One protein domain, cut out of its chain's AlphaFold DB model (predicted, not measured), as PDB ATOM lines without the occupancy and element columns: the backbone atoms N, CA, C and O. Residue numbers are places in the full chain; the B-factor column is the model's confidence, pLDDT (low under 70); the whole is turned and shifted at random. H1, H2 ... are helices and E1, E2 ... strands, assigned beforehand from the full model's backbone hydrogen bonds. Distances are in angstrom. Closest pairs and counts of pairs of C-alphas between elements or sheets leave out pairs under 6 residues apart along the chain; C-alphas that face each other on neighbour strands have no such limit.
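Overview. This is residues 270 to 282 and 309 to 403 of the 540 residues of an uncharacterized protein of Chondromyces crocatus (UniProt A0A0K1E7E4). Two twisted sheets lie face to face as a sandwich, E1, E7, E2 and E4 in one and E3, E5 and E6 in the other, their strands only 18 degrees apart in line. Short helix H1 lies toward one end of the long axis and the loop of residues 370 to 383 toward the other, while H2 only grazes the smaller sheet. The printed part has 108 residues, with two named helices and seven named strands in the order E1, H1, E2, E3, H2, E4, E5, E6, E7, and its class is mixed. The larger sheet, in the order E1, E7, E2, E4, is mixed and the smaller, E3, E5, E6, is antiparallel. The whole is compact, with a radius of gyration of the C-alphas of 14.6 A, yet elongated in outline, 52 by 30 by 19 A.

Arrangement. E1, residues 272 to 278, is an edge strand and the antiparallel neighbour of E7, residues 396 to 402, with N 274 and O 400 2.9 A apart, within hydrogen-bond range. E7 is parallel to E2, residues 319 to 324, at 26 degrees, with N 397 and O 321 at 2.8 A. E2 is antiparallel to the other edge strand, E4, residues 354 to 360, with N 322 and O 357 at 2.8 A. In the second sheet E3, residues 331 to 334, is antiparallel to E5, residues 362 to 369, with N 333 and O 367 at 2.8 A. E5 and E6, residues 384 to 391, form a hairpin, with N 366 and O 386 at 2.9 A. Between the sheets, the closest C-alphas of E1 and E6 are those of Ala 275 and Ile 389, 6.8 A apart. E4 and E5 meet only through their link. H1, residues 309 to 315, is not on either sheet; H2, residues 339 to 343, only grazes the second sheet, with residues 339 to 342. In both helices every O i to N i+4 pair is within hydrogen-bond range.

Along the chain. E1 begins at C-alpha 272 (-19.326, -37.554, -0.020) and is 17.8 A long. H1 is 9.7 A, E2 17.0 A, E3 10.3 A, H2 6.1 A and E4 16.6 A. E5 is 22.3 A, and E6, 19.1 A, bends by 61 degrees at residue 387. E7, 18.6 A, ends at C-alpha 402 (-20.535, -34.088, 3.412).

Size, cuts and confidence. The C-alphas farthest apart are those of Asp 310 and Ser 377, 52.6 A. Residues 283 to 308 are not printed, and C-alphas 282 and 309 are 26.5 A apart across the cut. The link from E5 to E6 is long. The mean pLDDT of the printed part is 85.2; residues 270 to 271, 279 to 282 and 372 to 381 are under 70.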
ATOM      1  N   ARG A 270     -21.205 -43.625   2.523       64.94
ATOM      2  CA  ARG A 270     -20.232 -42.991   1.637       64.94
ATOM      3  C   ARG A 270     -19.999 -41.568   2.115       64.94
ATOM      4  O   ARG A 270     -20.868 -40.719   1.942       64.94
ATOM      5  N   ALA A 271     -18.817 -41.300   2.669       65.88
ATOM      6  CA  ALA A 271     -18.348 -39.929   2.814       65.88
ATOM      7  C   ALA A 271     -18.374 -39.279   1.424       65.88
ATOM      8  O   ALA A 271     -17.690 -39.727   0.498       65.88
ATOM      9  N   ARG A 272     -19.235 -38.275   1.246       84.19
ATOM     10  CA  ARG A 272     -19.326 -37.554  -0.020       84.19
ATOM     11  C   ARG A 272     -18.358 -36.399   0.070       84.19
ATOM     12  O   ARG A 272     -18.510 -35.535   0.922       84.19
ATOM     13  N   PHE A 273     -17.366 -36.385  -0.800       90.81
ATOM     14  CA  PHE A 273     -16.509 -35.223  -0.940       90.81
ATOM     15  C   PHE A 273     -17.092 -34.335  -2.018       90.81
ATOM     16  O   PHE A 273     -17.485 -34.815  -3.082       90.81
ATOM     17  N   VAL A 274     -17.165 -33.046  -1.730       92.94
ATOM     18  CA  VAL A 274     -17.583 -32.044  -2.701       92.94
ATOM     19  C   VAL A 274     -16.491 -30.999  -2.830       92.94
ATOM     20  O   VAL A 274     -15.828 -30.640  -1.854       92.94
ATOM     21  N   ALA A 275     -16.280 -30.552  -4.060       94.38
ATOM     22  CA  ALA A 275     -15.417 -29.428  -4.356       94.38
ATOM     23  C   ALA A 275     -16.220 -28.144  -4.176       94.38
ATOM     24  O   ALA A 275     -17.338 -28.035  -4.681       94.38
ATOM     25  N   VAL A 276     -15.662 -27.201  -3.430       94.25
ATOM     26  CA  VAL A 276     -16.323 -25.941  -3.121       94.25
ATOM     27  C   VAL A 276     -15.376 -24.808  -3.435       94.25
ATOM     28  O   VAL A 276     -14.222 -24.799  -3.005       94.25
ATOM     29  N   HIS A 277     -15.886 -23.841  -4.175       91.94
ATOM     30  CA  HIS A 277     -15.155 -22.637  -4.519       91.94
ATOM     31  C   HIS A 277     -15.097 -21.765  -3.264       91.94
ATOM     32  O   HIS A 277     -16.136 -21.370  -2.726       91.94
ATOM     33  N   ALA A 278     -13.896 -21.509  -2.736       85.62
ATOM     34  CA  ALA A 278     -13.735 -20.712  -1.528       85.62
ATOM     35  C   ALA A 278     -13.980 -19.232  -1.856       85.62
ATOM     36  O   ALA A 278     -13.062 -18.447  -2.094       85.62
ATOM     37  N   GLY A 279     -15.262 -18.873  -1.925       66.62
ATOM     38  CA  GLY A 279     -15.782 -17.562  -2.290       66.62
ATOM     39  C   GLY A 279     -15.421 -16.483  -1.273       66.62
ATOM     40  O   GLY A 279     -16.242 -16.081  -0.454       66.62
ATOM     41  N   GLY A 280     -14.177 -16.016  -1.331       55.12
ATOM     42  CA  GLY A 280     -13.732 -14.721  -0.809       55.12
ATOM     43  C   GLY A 280     -13.295 -13.764  -1.922       55.12
ATOM     44  O   GLY A 280     -13.229 -12.555  -1.707       55.12
ATOM     45  N   GLY A 281     -13.052 -14.288  -3.126       45.53
ATOM     46  CA  GLY A 281     -12.952 -13.478  -4.326       45.53
ATOM     47  C   GLY A 281     -14.338 -12.952  -4.636       45.53
ATOM     48  O   GLY A 281     -15.206 -13.694  -5.089       45.53
ATOM     49  N   SER A 282     -14.559 -11.672  -4.360       42.16
ATOM     50  CA  SER A 282     -15.603 -10.928  -5.031       42.16
ATOM     51  C   SER A 282     -15.634 -11.371  -6.493       42.16
ATOM     52  O   SER A 282     -14.651 -11.178  -7.207       42.16
ATOM     53  N   LEU A 309      -7.237 -17.296 -28.980       79.19
ATOM     54  CA  LEU A 309      -6.021 -18.071 -28.699       79.19
ATOM     55  C   LEU A 309      -5.187 -17.430 -27.580       79.19
ATOM     56  O   LEU A 309      -4.546 -18.141 -26.814       79.19
ATOM     57  N   ASP A 310      -5.262 -16.108 -27.440       78.75
ATOM     58  CA  ASP A 310      -4.611 -15.373 -26.360       78.75
ATOM     59  C   ASP A 310      -5.248 -15.655 -24.996       78.75
ATOM     60  O   ASP A 310      -4.523 -15.905 -24.042       78.75
ATOM     61  N   GLN A 311      -6.579 -15.746 -24.891       77.75
ATOM     62  CA  GLN A 311      -7.234 -16.198 -23.654       77.75
ATOM     63  C   GLN A 311      -6.852 -17.642 -23.301       77.75
ATOM     64  O   GLN A 311      -6.679 -17.964 -22.126       77.75
ATOM     65  N   LEU A 312      -6.681 -18.512 -24.301       77.56
ATOM     66  CA  LEU A 312      -6.204 -19.879 -24.081       77.56
ATOM     67  C   LEU A 312      -4.735 -19.911 -23.642       77.56
ATOM     68  O   LEU A 312      -4.401 -20.699 -22.763       77.56
ATOM     69  N   ARG A 313      -3.874 -19.042 -24.183       79.31
ATOM     70  CA  ARG A 313      -2.471 -18.898 -23.754       79.31
ATOM     71  C   ARG A 313      -2.347 -18.325 -22.349       79.31
ATOM     72  O   ARG A 313      -1.551 -18.829 -21.573       79.31
ATOM     73  N   VAL A 314      -3.159 -17.326 -22.003       79.38
ATOM     74  CA  VAL A 314      -3.214 -16.768 -20.643       79.38
ATOM     75  C   VAL A 314      -3.675 -17.833 -19.644       79.38
ATOM     76  O   VAL A 314      -3.150 -17.910 -18.537       79.38
ATOM     77  N   ARG A 315      -4.613 -18.706 -20.036       77.69
ATOM     78  CA  ARG A 315      -5.024 -19.859 -19.218       77.69
ATOM     79  C   ARG A 315      -3.960 -20.960 -19.167       77.69
ATOM     80  O   ARG A 315      -3.808 -21.598 -18.130       77.69
ATOM     81  N   ALA A 316      -3.210 -21.168 -20.248       76.75
ATOM     82  CA  ALA A 316      -2.119 -22.134 -20.337       76.75
ATOM     83  C   ALA A 316      -0.884 -21.634 -19.565       76.75
ATOM     84  O   ALA A 316       0.051 -21.074 -20.126       76.75
ATOM     85  N   GLY A 317      -0.899 -21.834 -18.251       84.50
ATOM     86  CA  GLY A 317       0.161 -21.401 -17.335       84.50
ATOM     87  C   GLY A 317      -0.381 -20.725 -16.082       84.50
ATOM     88  O   GLY A 317       0.324 -20.638 -15.077       84.50
ATOM     89  N   ALA A 318      -1.648 -20.312 -16.112       92.06
ATOM     90  CA  ALA A 318      -2.350 -19.891 -14.918       92.06
ATOM     91  C   ALA A 318      -2.474 -21.056 -13.921       92.06
ATOM     92  O   ALA A 318      -2.608 -22.227 -14.298       92.06
ATOM     93  N   ARG A 319      -2.427 -20.713 -12.632       95.06
ATOM     94  CA  ARG A 319      -2.493 -21.660 -11.517       95.06
ATOM     95  C   ARG A 319      -3.722 -21.381 -10.670       95.06
ATOM     96  O   ARG A 319      -4.056 -20.217 -10.456       95.06
ATOM     97  N   GLY A 320      -4.358 -22.443 -10.201       95.06
ATOM     98  CA  GLY A 320      -5.303 -22.412  -9.092       95.06
ATOM     99  C   GLY A 320      -4.710 -23.113  -7.874       95.06
ATOM    100  O   GLY A 320      -3.552 -23.543  -7.877       95.06
ATOM    101  N   TYR A 321      -5.515 -23.242  -6.833       95.75
ATOM    102  CA  TYR A 321      -5.128 -23.811  -5.554       95.75
ATOM    103  C   TYR A 321      -6.155 -24.855  -5.118       95.75
ATOM    104  O   TYR A 321      -7.353 -24.679  -5.319       95.75
ATOM    105  N   LEU A 322      -5.673 -25.942  -4.520       96.56
ATOM    106  CA  LEU A 322      -6.488 -26.981  -3.909       96.56
ATOM    107  C   LEU A 322      -6.148 -27.091  -2.428       96.56
ATOM    108  O   LEU A 322      -4.975 -27.166  -2.052       96.56
ATOM    109  N   SER A 323      -7.173 -27.151  -1.593       95.69
ATOM    110  CA  SER A 323      -7.049 -27.293  -0.146       95.69
ATOM    111  C   SER A 323      -7.898 -28.467   0.333       95.69
ATOM    112  O   SER A 323      -9.023 -28.658  -0.129       95.69
ATOM    113  N   PHE A 324      -7.384 -29.252   1.277       95.31
ATOM    114  CA  PHE A 324      -8.146 -30.313   1.931       95.31
ATOM    115  C   PHE A 324      -7.602 -30.560   3.335       95.31
ATOM    116  O   PHE A 324      -6.436 -30.917   3.508       95.31
ATOM    117  N   THR A 325      -8.447 -30.349   4.345       93.38
ATOM    118  CA  THR A 325      -8.048 -30.452   5.759       93.38
ATOM    119  C   THR A 325      -8.791 -31.515   6.554       93.38
ATOM    120  O   THR A 325      -8.420 -31.747   7.701       93.38
ATOM    121  N   GLY A 326      -9.829 -32.124   5.976       89.50
ATOM    122  CA  GLY A 326     -10.536 -33.252   6.583       89.50
ATOM    123  C   GLY A 326      -9.748 -34.554   6.427       89.50
ATOM    124  O   GLY A 326      -8.847 -34.637   5.595       89.50
ATOM    125  N   HIS A 327     -10.101 -35.569   7.220       88.88
ATOM    126  CA  HIS A 327      -9.473 -36.900   7.239       88.88
ATOM    127  C   HIS A 327      -7.937 -36.871   7.206       88.88
ATOM    128  O   HIS A 327      -7.327 -37.168   6.174       88.88
ATOM    129  N   PRO A 328      -7.279 -36.534   8.320       89.94
ATOM    130  CA  PRO A 328      -5.828 -36.419   8.348       89.94
ATOM    131  C   PRO A 328      -5.157 -37.729   7.899       89.94
ATOM    132  O   PRO A 328      -5.518 -38.823   8.332       89.94
ATOM    133  N   GLY A 329      -4.184 -37.630   6.998       90.19
ATOM    134  CA  GLY A 329      -3.543 -38.767   6.337       90.19
ATOM    135  C   GLY A 329      -4.240 -39.251   5.061       90.19
ATOM    136  O   GLY A 329      -3.694 -40.119   4.386       90.19
ATOM    137  N   ALA A 330      -5.405 -38.710   4.693       91.62
ATOM    138  CA  ALA A 330      -6.059 -39.041   3.431       91.62
ATOM    139  C   ALA A 330      -5.226 -38.585   2.230       91.62
ATOM    140  O   ALA A 330      -4.698 -37.473   2.195       91.62
ATOM    141  N   GLN A 331      -5.135 -39.450   1.230       93.88
ATOM    142  CA  GLN A 331      -4.367 -39.214   0.018       93.88
ATOM    143  C   GLN A 331      -5.282 -38.665  -1.073       93.88
ATOM    144  O   GLN A 331      -6.361 -39.202  -1.322       93.88
ATOM    145  N   VAL A 332      -4.846 -37.597  -1.731       95.31
ATOM    146  CA  VAL A 332      -5.560 -36.956  -2.835       95.31
ATOM    147  C   VAL A 332      -4.772 -37.175  -4.112       95.31
ATOM    148  O   VAL A 332      -3.568 -36.936  -4.142       95.31
ATOM    149  N   TYR A 333      -5.457 -37.597  -5.165       96.25
ATOM    150  CA  TYR A 333      -4.904 -37.868  -6.486       96.25
ATOM    151  C   TYR A 333      -5.618 -37.021  -7.539       96.25
ATOM    152  O   TYR A 333      -6.830 -36.824  -7.446       96.25
ATOM    153  N   LEU A 334      -4.883 -36.552  -8.551       96.75
ATOM    154  CA  LEU A 334      -5.419 -35.754  -9.658       96.75
ATOM    155  C   LEU A 334      -5.285 -36.504 -10.984       96.75
ATOM    156  O   LEU A 334      -4.284 -37.177 -11.214       96.75
ATOM    157  N   GLY A 335      -6.276 -36.357 -11.863       94.62
ATOM    158  CA  GLY A 335      -6.226 -36.885 -13.231       94.62
ATOM    159  C   GLY A 335      -6.365 -38.405 -13.333       94.62
ATOM    160  O   GLY A 335      -6.177 -38.962 -14.412       94.62
ATOM    161  N   ILE A 336      -6.708 -39.074 -12.232       92.69
ATOM    162  CA  ILE A 336      -7.015 -40.500 -12.233       92.69
ATOM    163  C   ILE A 336      -8.473 -40.679 -12.654       92.69
ATOM    164  O   ILE A 336      -9.370 -40.060 -12.076       92.69
ATOM    165  N   ALA A 337      -8.703 -41.498 -13.677       85.19
ATOM    166  CA  ALA A 337     -10.037 -41.737 -14.230       85.19
ATOM    167  C   ALA A 337     -10.723 -42.975 -13.634       85.19
ATOM    168  O   ALA A 337     -11.949 -43.054 -13.616       85.19
ATOM    169  N   ASP A 338      -9.946 -43.949 -13.155       85.19
ATOM    170  CA  ASP A 338     -10.476 -45.225 -12.687       85.19
ATOM    171  C   ASP A 338      -9.633 -45.868 -11.573       85.19
ATOM    172  O   ASP A 338      -8.539 -45.432 -11.213       85.19
ATOM    173  N   ARG A 339     -10.172 -46.951 -11.003       83.75
ATOM    174  CA  ARG A 339      -9.512 -47.723  -9.942       83.75
ATOM    175  C   ARG A 339      -8.289 -48.503 -10.424       83.75
ATOM    176  O   ARG A 339      -7.438 -48.817  -9.600       83.75
ATOM    177  N   ALA A 340      -8.202 -48.844 -11.709       88.75
ATOM    178  CA  ALA A 340      -7.070 -49.603 -12.236       88.75
ATOM    179  C   ALA A 340      -5.802 -48.740 -12.246       88.75
ATOM    180  O   ALA A 340      -4.732 -49.205 -11.864       88.75
ATOM    181  N   GLN A 341      -5.944 -47.458 -12.582       91.06
ATOM    182  CA  GLN A 341      -4.875 -46.471 -12.474       91.06
ATOM    183  C   GLN A 341      -4.445 -46.244 -11.020       91.06
ATOM    184  O   GLN A 341      -3.253 -46.177 -10.743       91.06
ATOM    185  N   LEU A 342      -5.389 -46.191 -10.072       89.62
ATOM    186  CA  LEU A 342      -5.056 -46.100  -8.645       89.62
ATOM    187  C   LEU A 342      -4.325 -47.356  -8.136       89.62
ATOM    188  O   LEU A 342      -3.407 -47.251  -7.327       89.62
ATOM    189  N   ALA A 343      -4.689 -48.542  -8.635       88.88
ATOM    190  CA  ALA A 343      -4.026 -49.801  -8.293       88.88
ATOM    191  C   ALA A 343      -2.563 -49.868  -8.768       88.88
ATOM    192  O   ALA A 343      -1.789 -50.655  -8.227       88.88
ATOM    193  N   ALA A 344      -2.159 -49.018  -9.719       93.19
ATOM    194  CA  ALA A 344      -0.759 -48.846 -10.105       93.19
ATOM    195  C   ALA A 344       0.072 -48.072  -9.059       93.19
ATOM    196  O   ALA A 344       1.255 -47.833  -9.290       93.19
ATOM    197  N   ALA A 345      -0.537 -47.689  -7.928       87.81
ATOM    198  CA  ALA A 345       0.075 -46.941  -6.832       87.81
ATOM    199  C   ALA A 345       0.812 -45.669  -7.300       87.81
ATOM    200  O   ALA A 345       2.006 -45.513  -7.024       87.81
ATOM    201  N   PRO A 346       0.131 -44.757  -8.025       94.12
ATOM    202  CA  PRO A 346       0.731 -43.483  -8.395       94.12
ATOM    203  C   PRO A 346       1.117 -42.692  -7.140       94.12
ATOM    204  O   PRO A 346       0.584 -42.916  -6.054       94.12
ATOM    205  N   GLU A 347       2.038 -41.742  -7.279       95.75
ATOM    206  CA  GLU A 347       2.340 -40.830  -6.177       95.75
ATOM    207  C   GLU A 347       1.103 -39.960  -5.886       95.75
ATOM    208  O   GLU A 347       0.520 -39.394  -6.822       95.75
ATOM    209  N   PRO A 348       0.662 -39.848  -4.620       96.12
ATOM    210  CA  PRO A 348      -0.453 -38.981  -4.290       96.12
ATOM    211  C   PRO A 348      -0.088 -37.532  -4.606       96.12
ATOM    212  O   PRO A 348       0.983 -37.049  -4.237       96.12
ATOM    213  N   PHE A 349      -1.016 -36.804  -5.227       96.88
ATOM    214  CA  PHE A 349      -0.866 -35.367  -5.417       96.88
ATOM    215  C   PHE A 349      -0.639 -34.677  -4.075       96.88
ATOM    216  O   PHE A 349       0.206 -33.794  -3.994       96.88
ATOM    217  N   ALA A 350      -1.351 -35.059  -3.013       96.69
ATOM    218  CA  ALA A 350      -1.135 -34.537  -1.667       96.69
ATOM    219  C   ALA A 350      -1.645 -35.491  -0.582       96.69
ATOM    220  O   ALA A 350      -2.438 -36.387  -0.857       96.69
ATOM    221  N   VAL A 351      -1.220 -35.254   0.660       94.81
ATOM    222  CA  VAL A 351      -1.723 -35.942   1.855       94.81
ATOM    223  C   VAL A 351      -2.331 -34.899   2.789       94.81
ATOM    224  O   VAL A 351      -1.706 -33.873   3.053       94.81
ATOM    225  N   ALA A 352      -3.559 -35.131   3.248       93.69
ATOM    226  CA  ALA A 352      -4.268 -34.238   4.154       93.69
ATOM    227  C   ALA A 352      -3.622 -34.214   5.558       93.69
ATOM    228  O   ALA A 352      -3.135 -35.249   6.015       93.69
ATOM    229  N   PRO A 353      -3.666 -33.084   6.286       93.56
ATOM    230  CA  PRO A 353      -4.169 -31.792   5.834       93.56
ATOM    231  C   PRO A 353      -3.150 -31.061   4.940       93.56
ATOM    232  O   PRO A 353      -1.967 -30.987   5.262       93.56
ATOM    233  N   PHE A 354      -3.613 -30.454   3.847       94.62
ATOM    234  CA  PHE A 354      -2.819 -29.532   3.031       94.62
ATOM    235  C   PHE A 354      -3.640 -28.308   2.633       94.62
ATOM    236  O   PHE A 354      -4.866 -28.356   2.515       94.62
ATOM    237  N   LEU A 355      -2.945 -27.195   2.419       93.69
ATOM    238  CA  LEU A 355      -3.552 -25.903   2.136       93.69
ATOM    239  C   LEU A 355      -2.941 -25.304   0.883       93.69
ATOM    240  O   LEU A 355      -1.718 -25.253   0.757       93.69
ATOM    241  N   ARG A 356      -3.809 -24.824  -0.007       93.44
ATOM    242  CA  ARG A 356      -3.469 -24.097  -1.230       93.44
ATOM    243  C   ARG A 356      -2.328 -24.734  -2.017       93.44
ATOM    244  O   ARG A 356      -1.393 -24.054  -2.437       93.44
ATOM    245  N   LYS A 357      -2.392 -26.049  -2.214       96.88
ATOM    246  CA  LYS A 357      -1.443 -26.726  -3.090       96.88
ATOM    247  C   LYS A 357      -1.765 -26.345  -4.528       96.88
ATOM    248  O   LYS A 357      -2.915 -26.438  -4.948       96.88
ATOM    249  N   GLU A 358      -0.762 -25.876  -5.257       97.00
ATOM    250  CA  GLU A 358      -0.953 -25.398  -6.623       97.00
ATOM    251  C   GLU A 358      -1.423 -26.523  -7.548       97.00
ATOM    252  O   GLU A 358      -0.885 -27.633  -7.525       97.00
ATOM    253  N   ILE A 359      -2.401 -26.205  -8.393       96.81
ATOM    254  CA  ILE A 359      -2.898 -27.067  -9.464       96.81
ATOM    255  C   ILE A 359      -3.030 -26.259 -10.755       96.81
ATOM    256  O   ILE A 359      -3.193 -25.036 -10.727       96.81
ATOM    257  N   SER A 360      -2.932 -26.916 -11.912       95.50
ATOM    258  CA  SER A 360      -3.106 -26.221 -13.191       95.50
ATOM    259  C   SER A 360      -4.553 -25.758 -13.364       95.50
ATOM    260  O   SER A 360      -5.479 -26.407 -12.893       95.50
ATOM    261  N   VAL A 361      -4.776 -24.657 -14.074       94.50
ATOM    262  CA  VAL A 361      -6.132 -24.242 -14.468       94.50
ATOM    263  C   VAL A 361      -6.746 -25.263 -15.430       94.50
ATOM    264  O   VAL A 361      -6.042 -25.833 -16.267       94.50
ATOM    265  N   GLY A 362      -8.056 -25.492 -15.324       93.12
ATOM    266  CA  GLY A 362      -8.791 -26.424 -16.183       93.12
ATOM    267  C   GLY A 362      -9.639 -27.439 -15.420       93.12
ATOM    268  O   GLY A 362      -9.965 -27.245 -14.253       93.12
ATOM    269  N   ALA A 363     -10.036 -28.504 -16.117       93.88
ATOM    270  CA  ALA A 363     -10.862 -29.569 -15.561       93.88
ATOM    271  C   ALA A 363      -9.993 -30.697 -14.985       93.88
ATOM    272  O   ALA A 363      -9.153 -31.239 -15.699       93.88
ATOM    273  N   HIS A 364     -10.248 -31.084 -13.737       95.31
ATOM    274  CA  HIS A 364      -9.537 -32.158 -13.035       95.31
ATOM    275  C   HIS A 364     -10.506 -33.204 -12.511       95.31
ATOM    276  O   HIS A 364     -11.526 -32.842 -11.933       95.31
ATOM    277  N   SER A 365     -10.170 -34.485 -12.644       94.25
ATOM    278  CA  SER A 365     -10.760 -35.520 -11.795       94.25
ATOM    279  C   SER A 365      -9.956 -35.611 -10.503       94.25
ATOM    280  O   SER A 365      -8.723 -35.532 -10.525       94.25
ATOM    281  N   VAL A 366     -10.644 -35.760  -9.374       94.50
ATOM    282  CA  VAL A 366     -10.006 -35.903  -8.064       94.50
ATOM    283  C   VAL A 366     -10.445 -37.202  -7.431       94.50
ATOM    284  O   VAL A 366     -11.638 -37.461  -7.297       94.50
ATOM    285  N   ILE A 367      -9.479 -38.008  -7.011       93.25
ATOM    286  CA  ILE A 367      -9.736 -39.207  -6.224       93.25
ATOM    287  C   ILE A 367      -9.190 -38.987  -4.821       93.25
ATOM    288  O   ILE A 367      -8.034 -38.609  -4.648       93.25
ATOM    289  N   LEU A 368     -10.028 -39.235  -3.821       91.88
ATOM    290  CA  LEU A 368      -9.653 -39.229  -2.420       91.88
ATOM    291  C   LEU A 368      -9.642 -40.663  -1.909       91.88
ATOM    292  O   LEU A 368     -10.623 -41.398  -2.047       91.88
ATOM    293  N   VAL A 369      -8.525 -41.035  -1.301       90.06
ATOM    294  CA  VAL A 369      -8.353 -42.293  -0.583       90.06
ATOM    295  C   VAL A 369      -8.225 -41.947   0.897       90.06
ATOM    296  O   VAL A 369      -7.164 -41.506   1.348       90.06
ATOM    297  N   PRO A 370      -9.309 -42.091   1.669       85.19
ATOM    298  CA  PRO A 370      -9.276 -41.919   3.105       85.19
ATOM    299  C   PRO A 370      -8.449 -43.062   3.710       85.19
ATOM    300  O   PRO A 370      -8.887 -44.209   3.738       85.19
ATOM    301  N   GLY A 371      -7.222 -42.791   4.149       71.00
ATOM    302  CA  GLY A 371      -6.369 -43.849   4.687       71.00
ATOM    303  C   GLY A 371      -4.911 -43.441   4.826       71.00
ATOM    304  O   GLY A 371      -4.226 -43.221   3.836       71.00
ATOM    305  N   GLY A 372      -4.445 -43.398   6.075       59.00
ATOM    306  CA  GLY A 372      -3.065 -43.077   6.448       59.00
ATOM    307  C   GLY A 372      -2.572 -43.832   7.689       59.00
ATOM    308  O   GLY A 372      -1.694 -43.335   8.383       59.00
ATOM    309  N   GLY A 373      -3.143 -45.008   8.000       51.56
ATOM    310  CA  GLY A 373      -2.637 -45.893   9.067       51.56
ATOM    311  C   GLY A 373      -3.615 -46.290  10.182       51.56
ATOM    312  O   GLY A 373      -3.234 -47.075  11.044       51.56
ATOM    313  N   ALA A 374      -4.867 -45.819  10.182       47.22
ATOM    314  CA  ALA A 374      -5.886 -46.320  11.109       47.22
ATOM    315  C   ALA A 374      -6.522 -47.614  10.566       47.22
ATOM    316  O   ALA A 374      -6.893 -47.679   9.395       47.22
ATOM    317  N   THR A 375      -6.632 -48.651  11.403       44.53
ATOM    318  CA  THR A 375      -7.235 -49.954  11.073       44.53
ATOM    319  C   THR A 375      -8.704 -49.805  10.685       44.53
ATOM    320  O   THR A 375      -9.571 -49.698  11.549       44.53
ATOM    321  N   VAL A 376      -8.987 -49.814   9.383       47.72
ATOM    322  CA  VAL A 376     -10.344 -49.779   8.831       47.72
ATOM    323  C   VAL A 376     -10.964 -51.174   8.953       47.72
ATOM    324  O   VAL A 376     -10.535 -52.103   8.278       47.72
ATOM    325  N   SER A 377     -11.985 -51.339   9.800       43.34
ATOM    326  CA  SER A 377     -12.821 -52.555   9.862       43.34
ATOM    327  C   SER A 377     -14.002 -52.507   8.873       43.34
ATOM    328  O   SER A 377     -15.119 -52.908   9.197       43.34
ATOM    329  N   GLY A 378     -13.767 -51.957   7.688       53.44
ATOM    330  CA  GLY A 378     -14.679 -51.948   6.544       53.44
ATOM    331  C   GLY A 378     -13.909 -52.404   5.310       53.44
ATOM    332  O   GLY A 378     -12.696 -52.571   5.395       53.44
ATOM    333  N   ASP A 379     -14.579 -52.597   4.177       52.19
ATOM    334  CA  ASP A 379     -14.049 -53.273   2.978       52.19
ATOM    335  C   ASP A 379     -12.734 -52.690   2.400       52.19
ATOM    336  O   ASP A 379     -12.234 -53.193   1.404       52.19
ATOM    337  N   GLY A 380     -12.157 -51.626   2.972       54.00
ATOM    338  CA  GLY A 380     -10.886 -51.031   2.548       54.00
ATOM    339  C   GLY A 380     -10.999 -50.208   1.264       54.00
ATOM    340  O   GLY A 380      -9.999 -49.700   0.765       54.00
ATOM    341  N   PHE A 381     -12.216 -50.050   0.735       58.31
ATOM    342  CA  PHE A 381     -12.497 -49.453  -0.572       58.31
ATOM    343  C   PHE A 381     -13.299 -48.146  -0.494       58.31
ATOM    344  O   PHE A 381     -14.075 -47.854  -1.408       58.31
ATOM    345  N   GLU A 382     -13.121 -47.335   0.551       74.06
ATOM    346  CA  GLU A 382     -13.747 -46.003   0.664       74.06
ATOM    347  C   GLU A 382     -13.115 -44.981  -0.304       74.06
ATOM    348  O   GLU A 382     -12.815 -43.858   0.064       74.06
ATOM    349  N   VAL A 383     -12.884 -45.350  -1.564       84.06
ATOM    350  CA  VAL A 383     -12.382 -44.428  -2.583       84.06
ATOM    351  C   VAL A 383     -13.525 -43.523  -3.015       84.06
ATOM    352  O   VAL A 383     -14.514 -43.993  -3.590       84.06
ATOM    353  N   ALA A 384     -13.380 -42.228  -2.764       88.00
ATOM    354  CA  ALA A 384     -14.293 -41.224  -3.272       88.00
ATOM    355  C   ALA A 384     -13.714 -40.576  -4.527       88.00
ATOM    356  O   ALA A 384     -12.538 -40.229  -4.571       88.00
ATOM    357  N   ALA A 385     -14.551 -40.409  -5.544       89.56
ATOM    358  CA  ALA A 385     -14.184 -39.743  -6.781       89.56
ATOM    359  C   ALA A 385     -15.050 -38.495  -6.963       89.56
ATOM    360  O   ALA A 385     -16.261 -38.525  -6.747       89.56
ATOM    361  N   ILE A 386     -14.405 -37.405  -7.361       91.81
ATOM    362  CA  ILE A 386     -15.023 -36.188  -7.862       91.81
ATOM    363  C   ILE A 386     -14.648 -36.134  -9.340       91.81
ATOM    364  O   ILE A 386     -13.512 -35.808  -9.683       91.81
ATOM    365  N   ASP A 387     -15.584 -36.508 -10.212       90.50
ATOM    366  CA  ASP A 387     -15.264 -36.783 -11.621       90.50
ATOM    367  C   ASP A 387     -14.694 -35.565 -12.358       90.50
ATOM    368  O   ASP A 387     -13.879 -35.709 -13.269       90.50
ATOM    369  N   ARG A 388     -15.133 -34.356 -11.986       90.94
ATOM    370  CA  ARG A 388     -14.738 -33.119 -12.653       90.94
ATOM    371  C   ARG A 388     -14.860 -31.909 -11.730       90.94
ATOM    372  O   ARG A 388     -15.950 -31.547 -11.309       90.94
ATOM    373  N   ILE A 389     -13.740 -31.245 -11.493       93.25
ATOM    374  CA  ILE A 389     -13.633 -29.932 -10.860       93.25
ATOM    375  C   ILE A 389     -13.105 -28.971 -11.916       93.25
ATOM    376  O   ILE A 389     -12.097 -29.274 -12.552       93.25
ATOM    377  N   SER A 390     -13.775 -27.841 -12.126       93.06
ATOM    378  CA  SER A 390     -13.240 -26.749 -12.940       93.06
ATOM    379  C   SER A 390     -12.495 -25.780 -12.036       93.06
ATOM    380  O   SER A 390     -13.025 -25.391 -11.002       93.06
ATOM    381  N   VAL A 391     -11.274 -25.422 -12.418       94.06
ATOM    382  CA  VAL A 391     -10.401 -24.544 -11.638       94.06
ATOM    383  C   VAL A 391     -10.041 -23.342 -12.486       94.06
ATOM    384  O   VAL A 391      -9.434 -23.496 -13.552       94.06
ATOM    385  N   GLU A 392     -10.400 -22.157 -12.018       92.75
ATOM    386  CA  GLU A 392     -10.093 -20.883 -12.655       92.75
ATOM    387  C   GLU A 392      -8.736 -20.298 -12.199       92.75
ATOM    388  O   GLU A 392      -8.185 -20.683 -11.161       92.75
ATOM    389  N   PRO A 393      -8.131 -19.374 -12.977       92.56
ATOM    390  CA  PRO A 393      -6.908 -18.679 -12.576       92.56
ATOM    391  C   PRO A 393      -7.026 -17.995 -11.208       92.56
ATOM    392  O   PRO A 393      -7.867 -17.124 -11.012       92.56
ATOM    393  N   GLY A 394      -6.137 -18.347 -10.278       91.38
ATOM    394  CA  GLY A 394      -6.080 -17.778  -8.929       91.38
ATOM    395  C   GLY A 394      -7.136 -18.313  -7.959       91.38
ATOM    396  O   GLY A 394      -7.118 -17.932  -6.788       91.38
ATOM    397  N   GLU A 395      -8.018 -19.198  -8.417       92.12
ATOM    398  CA  GLU A 395      -9.093 -19.766  -7.616       92.12
ATOM    399  C   GLU A 395      -8.573 -20.725  -6.540       92.12
ATOM    400  O   GLU A 395      -7.585 -21.429  -6.750       92.12
ATOM    401  N   ASP A 396      -9.241 -20.757  -5.387       92.62
ATOM    402  CA  ASP A 396      -8.972 -21.699  -4.301       92.62
ATOM    403  C   ASP A 396     -10.167 -22.643  -4.149       92.62
ATOM    404  O   ASP A 396     -11.253 -22.238  -3.723       92.62
ATOM    405  N   ILE A 397      -9.963 -23.898  -4.536       94.69
ATOM    406  CA  ILE A 397     -10.932 -24.971  -4.369       94.69
ATOM    407  C   ILE A 397     -10.654 -25.668  -3.045       94.69
ATOM    408  O   ILE A 397      -9.551 -26.157  -2.795       94.69
ATOM    409  N   VAL A 398     -11.680 -25.787  -2.213       95.12
ATOM    410  CA  VAL A 398     -11.621 -26.561  -0.977       95.12
ATOM    411  C   VAL A 398     -12.423 -27.839  -1.164       95.12
ATOM    412  O   VAL A 398     -13.604 -27.809  -1.508       95.12
ATOM    413  N   LEU A 399     -11.779 -28.976  -0.928       95.25
ATOM    414  CA  LEU A 399     -12.473 -30.249  -0.801       95.25
ATOM    415  C   LEU A 399     -13.073 -30.311   0.603       95.25
ATOM    416  O   LEU A 399     -12.354 -30.175   1.591       95.25
ATOM    417  N   THR A 400     -14.381 -30.519   0.699       93.56
ATOM    418  CA  THR A 400     -15.067 -30.679   1.986       93.56
ATOM    419  C   THR A 400     -15.817 -31.996   2.034       93.56
ATOM    420  O   THR A 400     -16.329 -32.481   1.022       93.56
ATOM    421  N   MET A 401     -15.894 -32.572   3.229       91.31
ATOM    422  CA  MET A 401     -16.729 -33.734   3.488       91.31
ATOM    423  C   MET A 401     -18.185 -33.299   3.690       91.31
ATOM    424  O   MET A 401     -18.471 -32.294   4.338       91.31
ATOM    425  N   VAL A 402     -19.098 -34.103   3.161       90.94
ATOM    426  CA  VAL A 402     -20.535 -34.088   3.412       90.94
ATOM    427  C   VAL A 402     -20.913 -35.456   3.964       90.94
ATOM    428  O   VAL A 402     -20.711 -36.479   3.302       90.94
ATOM    429  N   GLY A 403     -21.455 -35.476   5.180       91.38
ATOM    430  CA  GLY A 403     -21.784 -36.711   5.879       91.38
ATOM    431  C   GLY A 403     -21.527 -36.640   7.387       91.38
ATOM    432  O   GLY A 403     -21.376 -35.554   7.954       91.38
TER     433      GLY A 403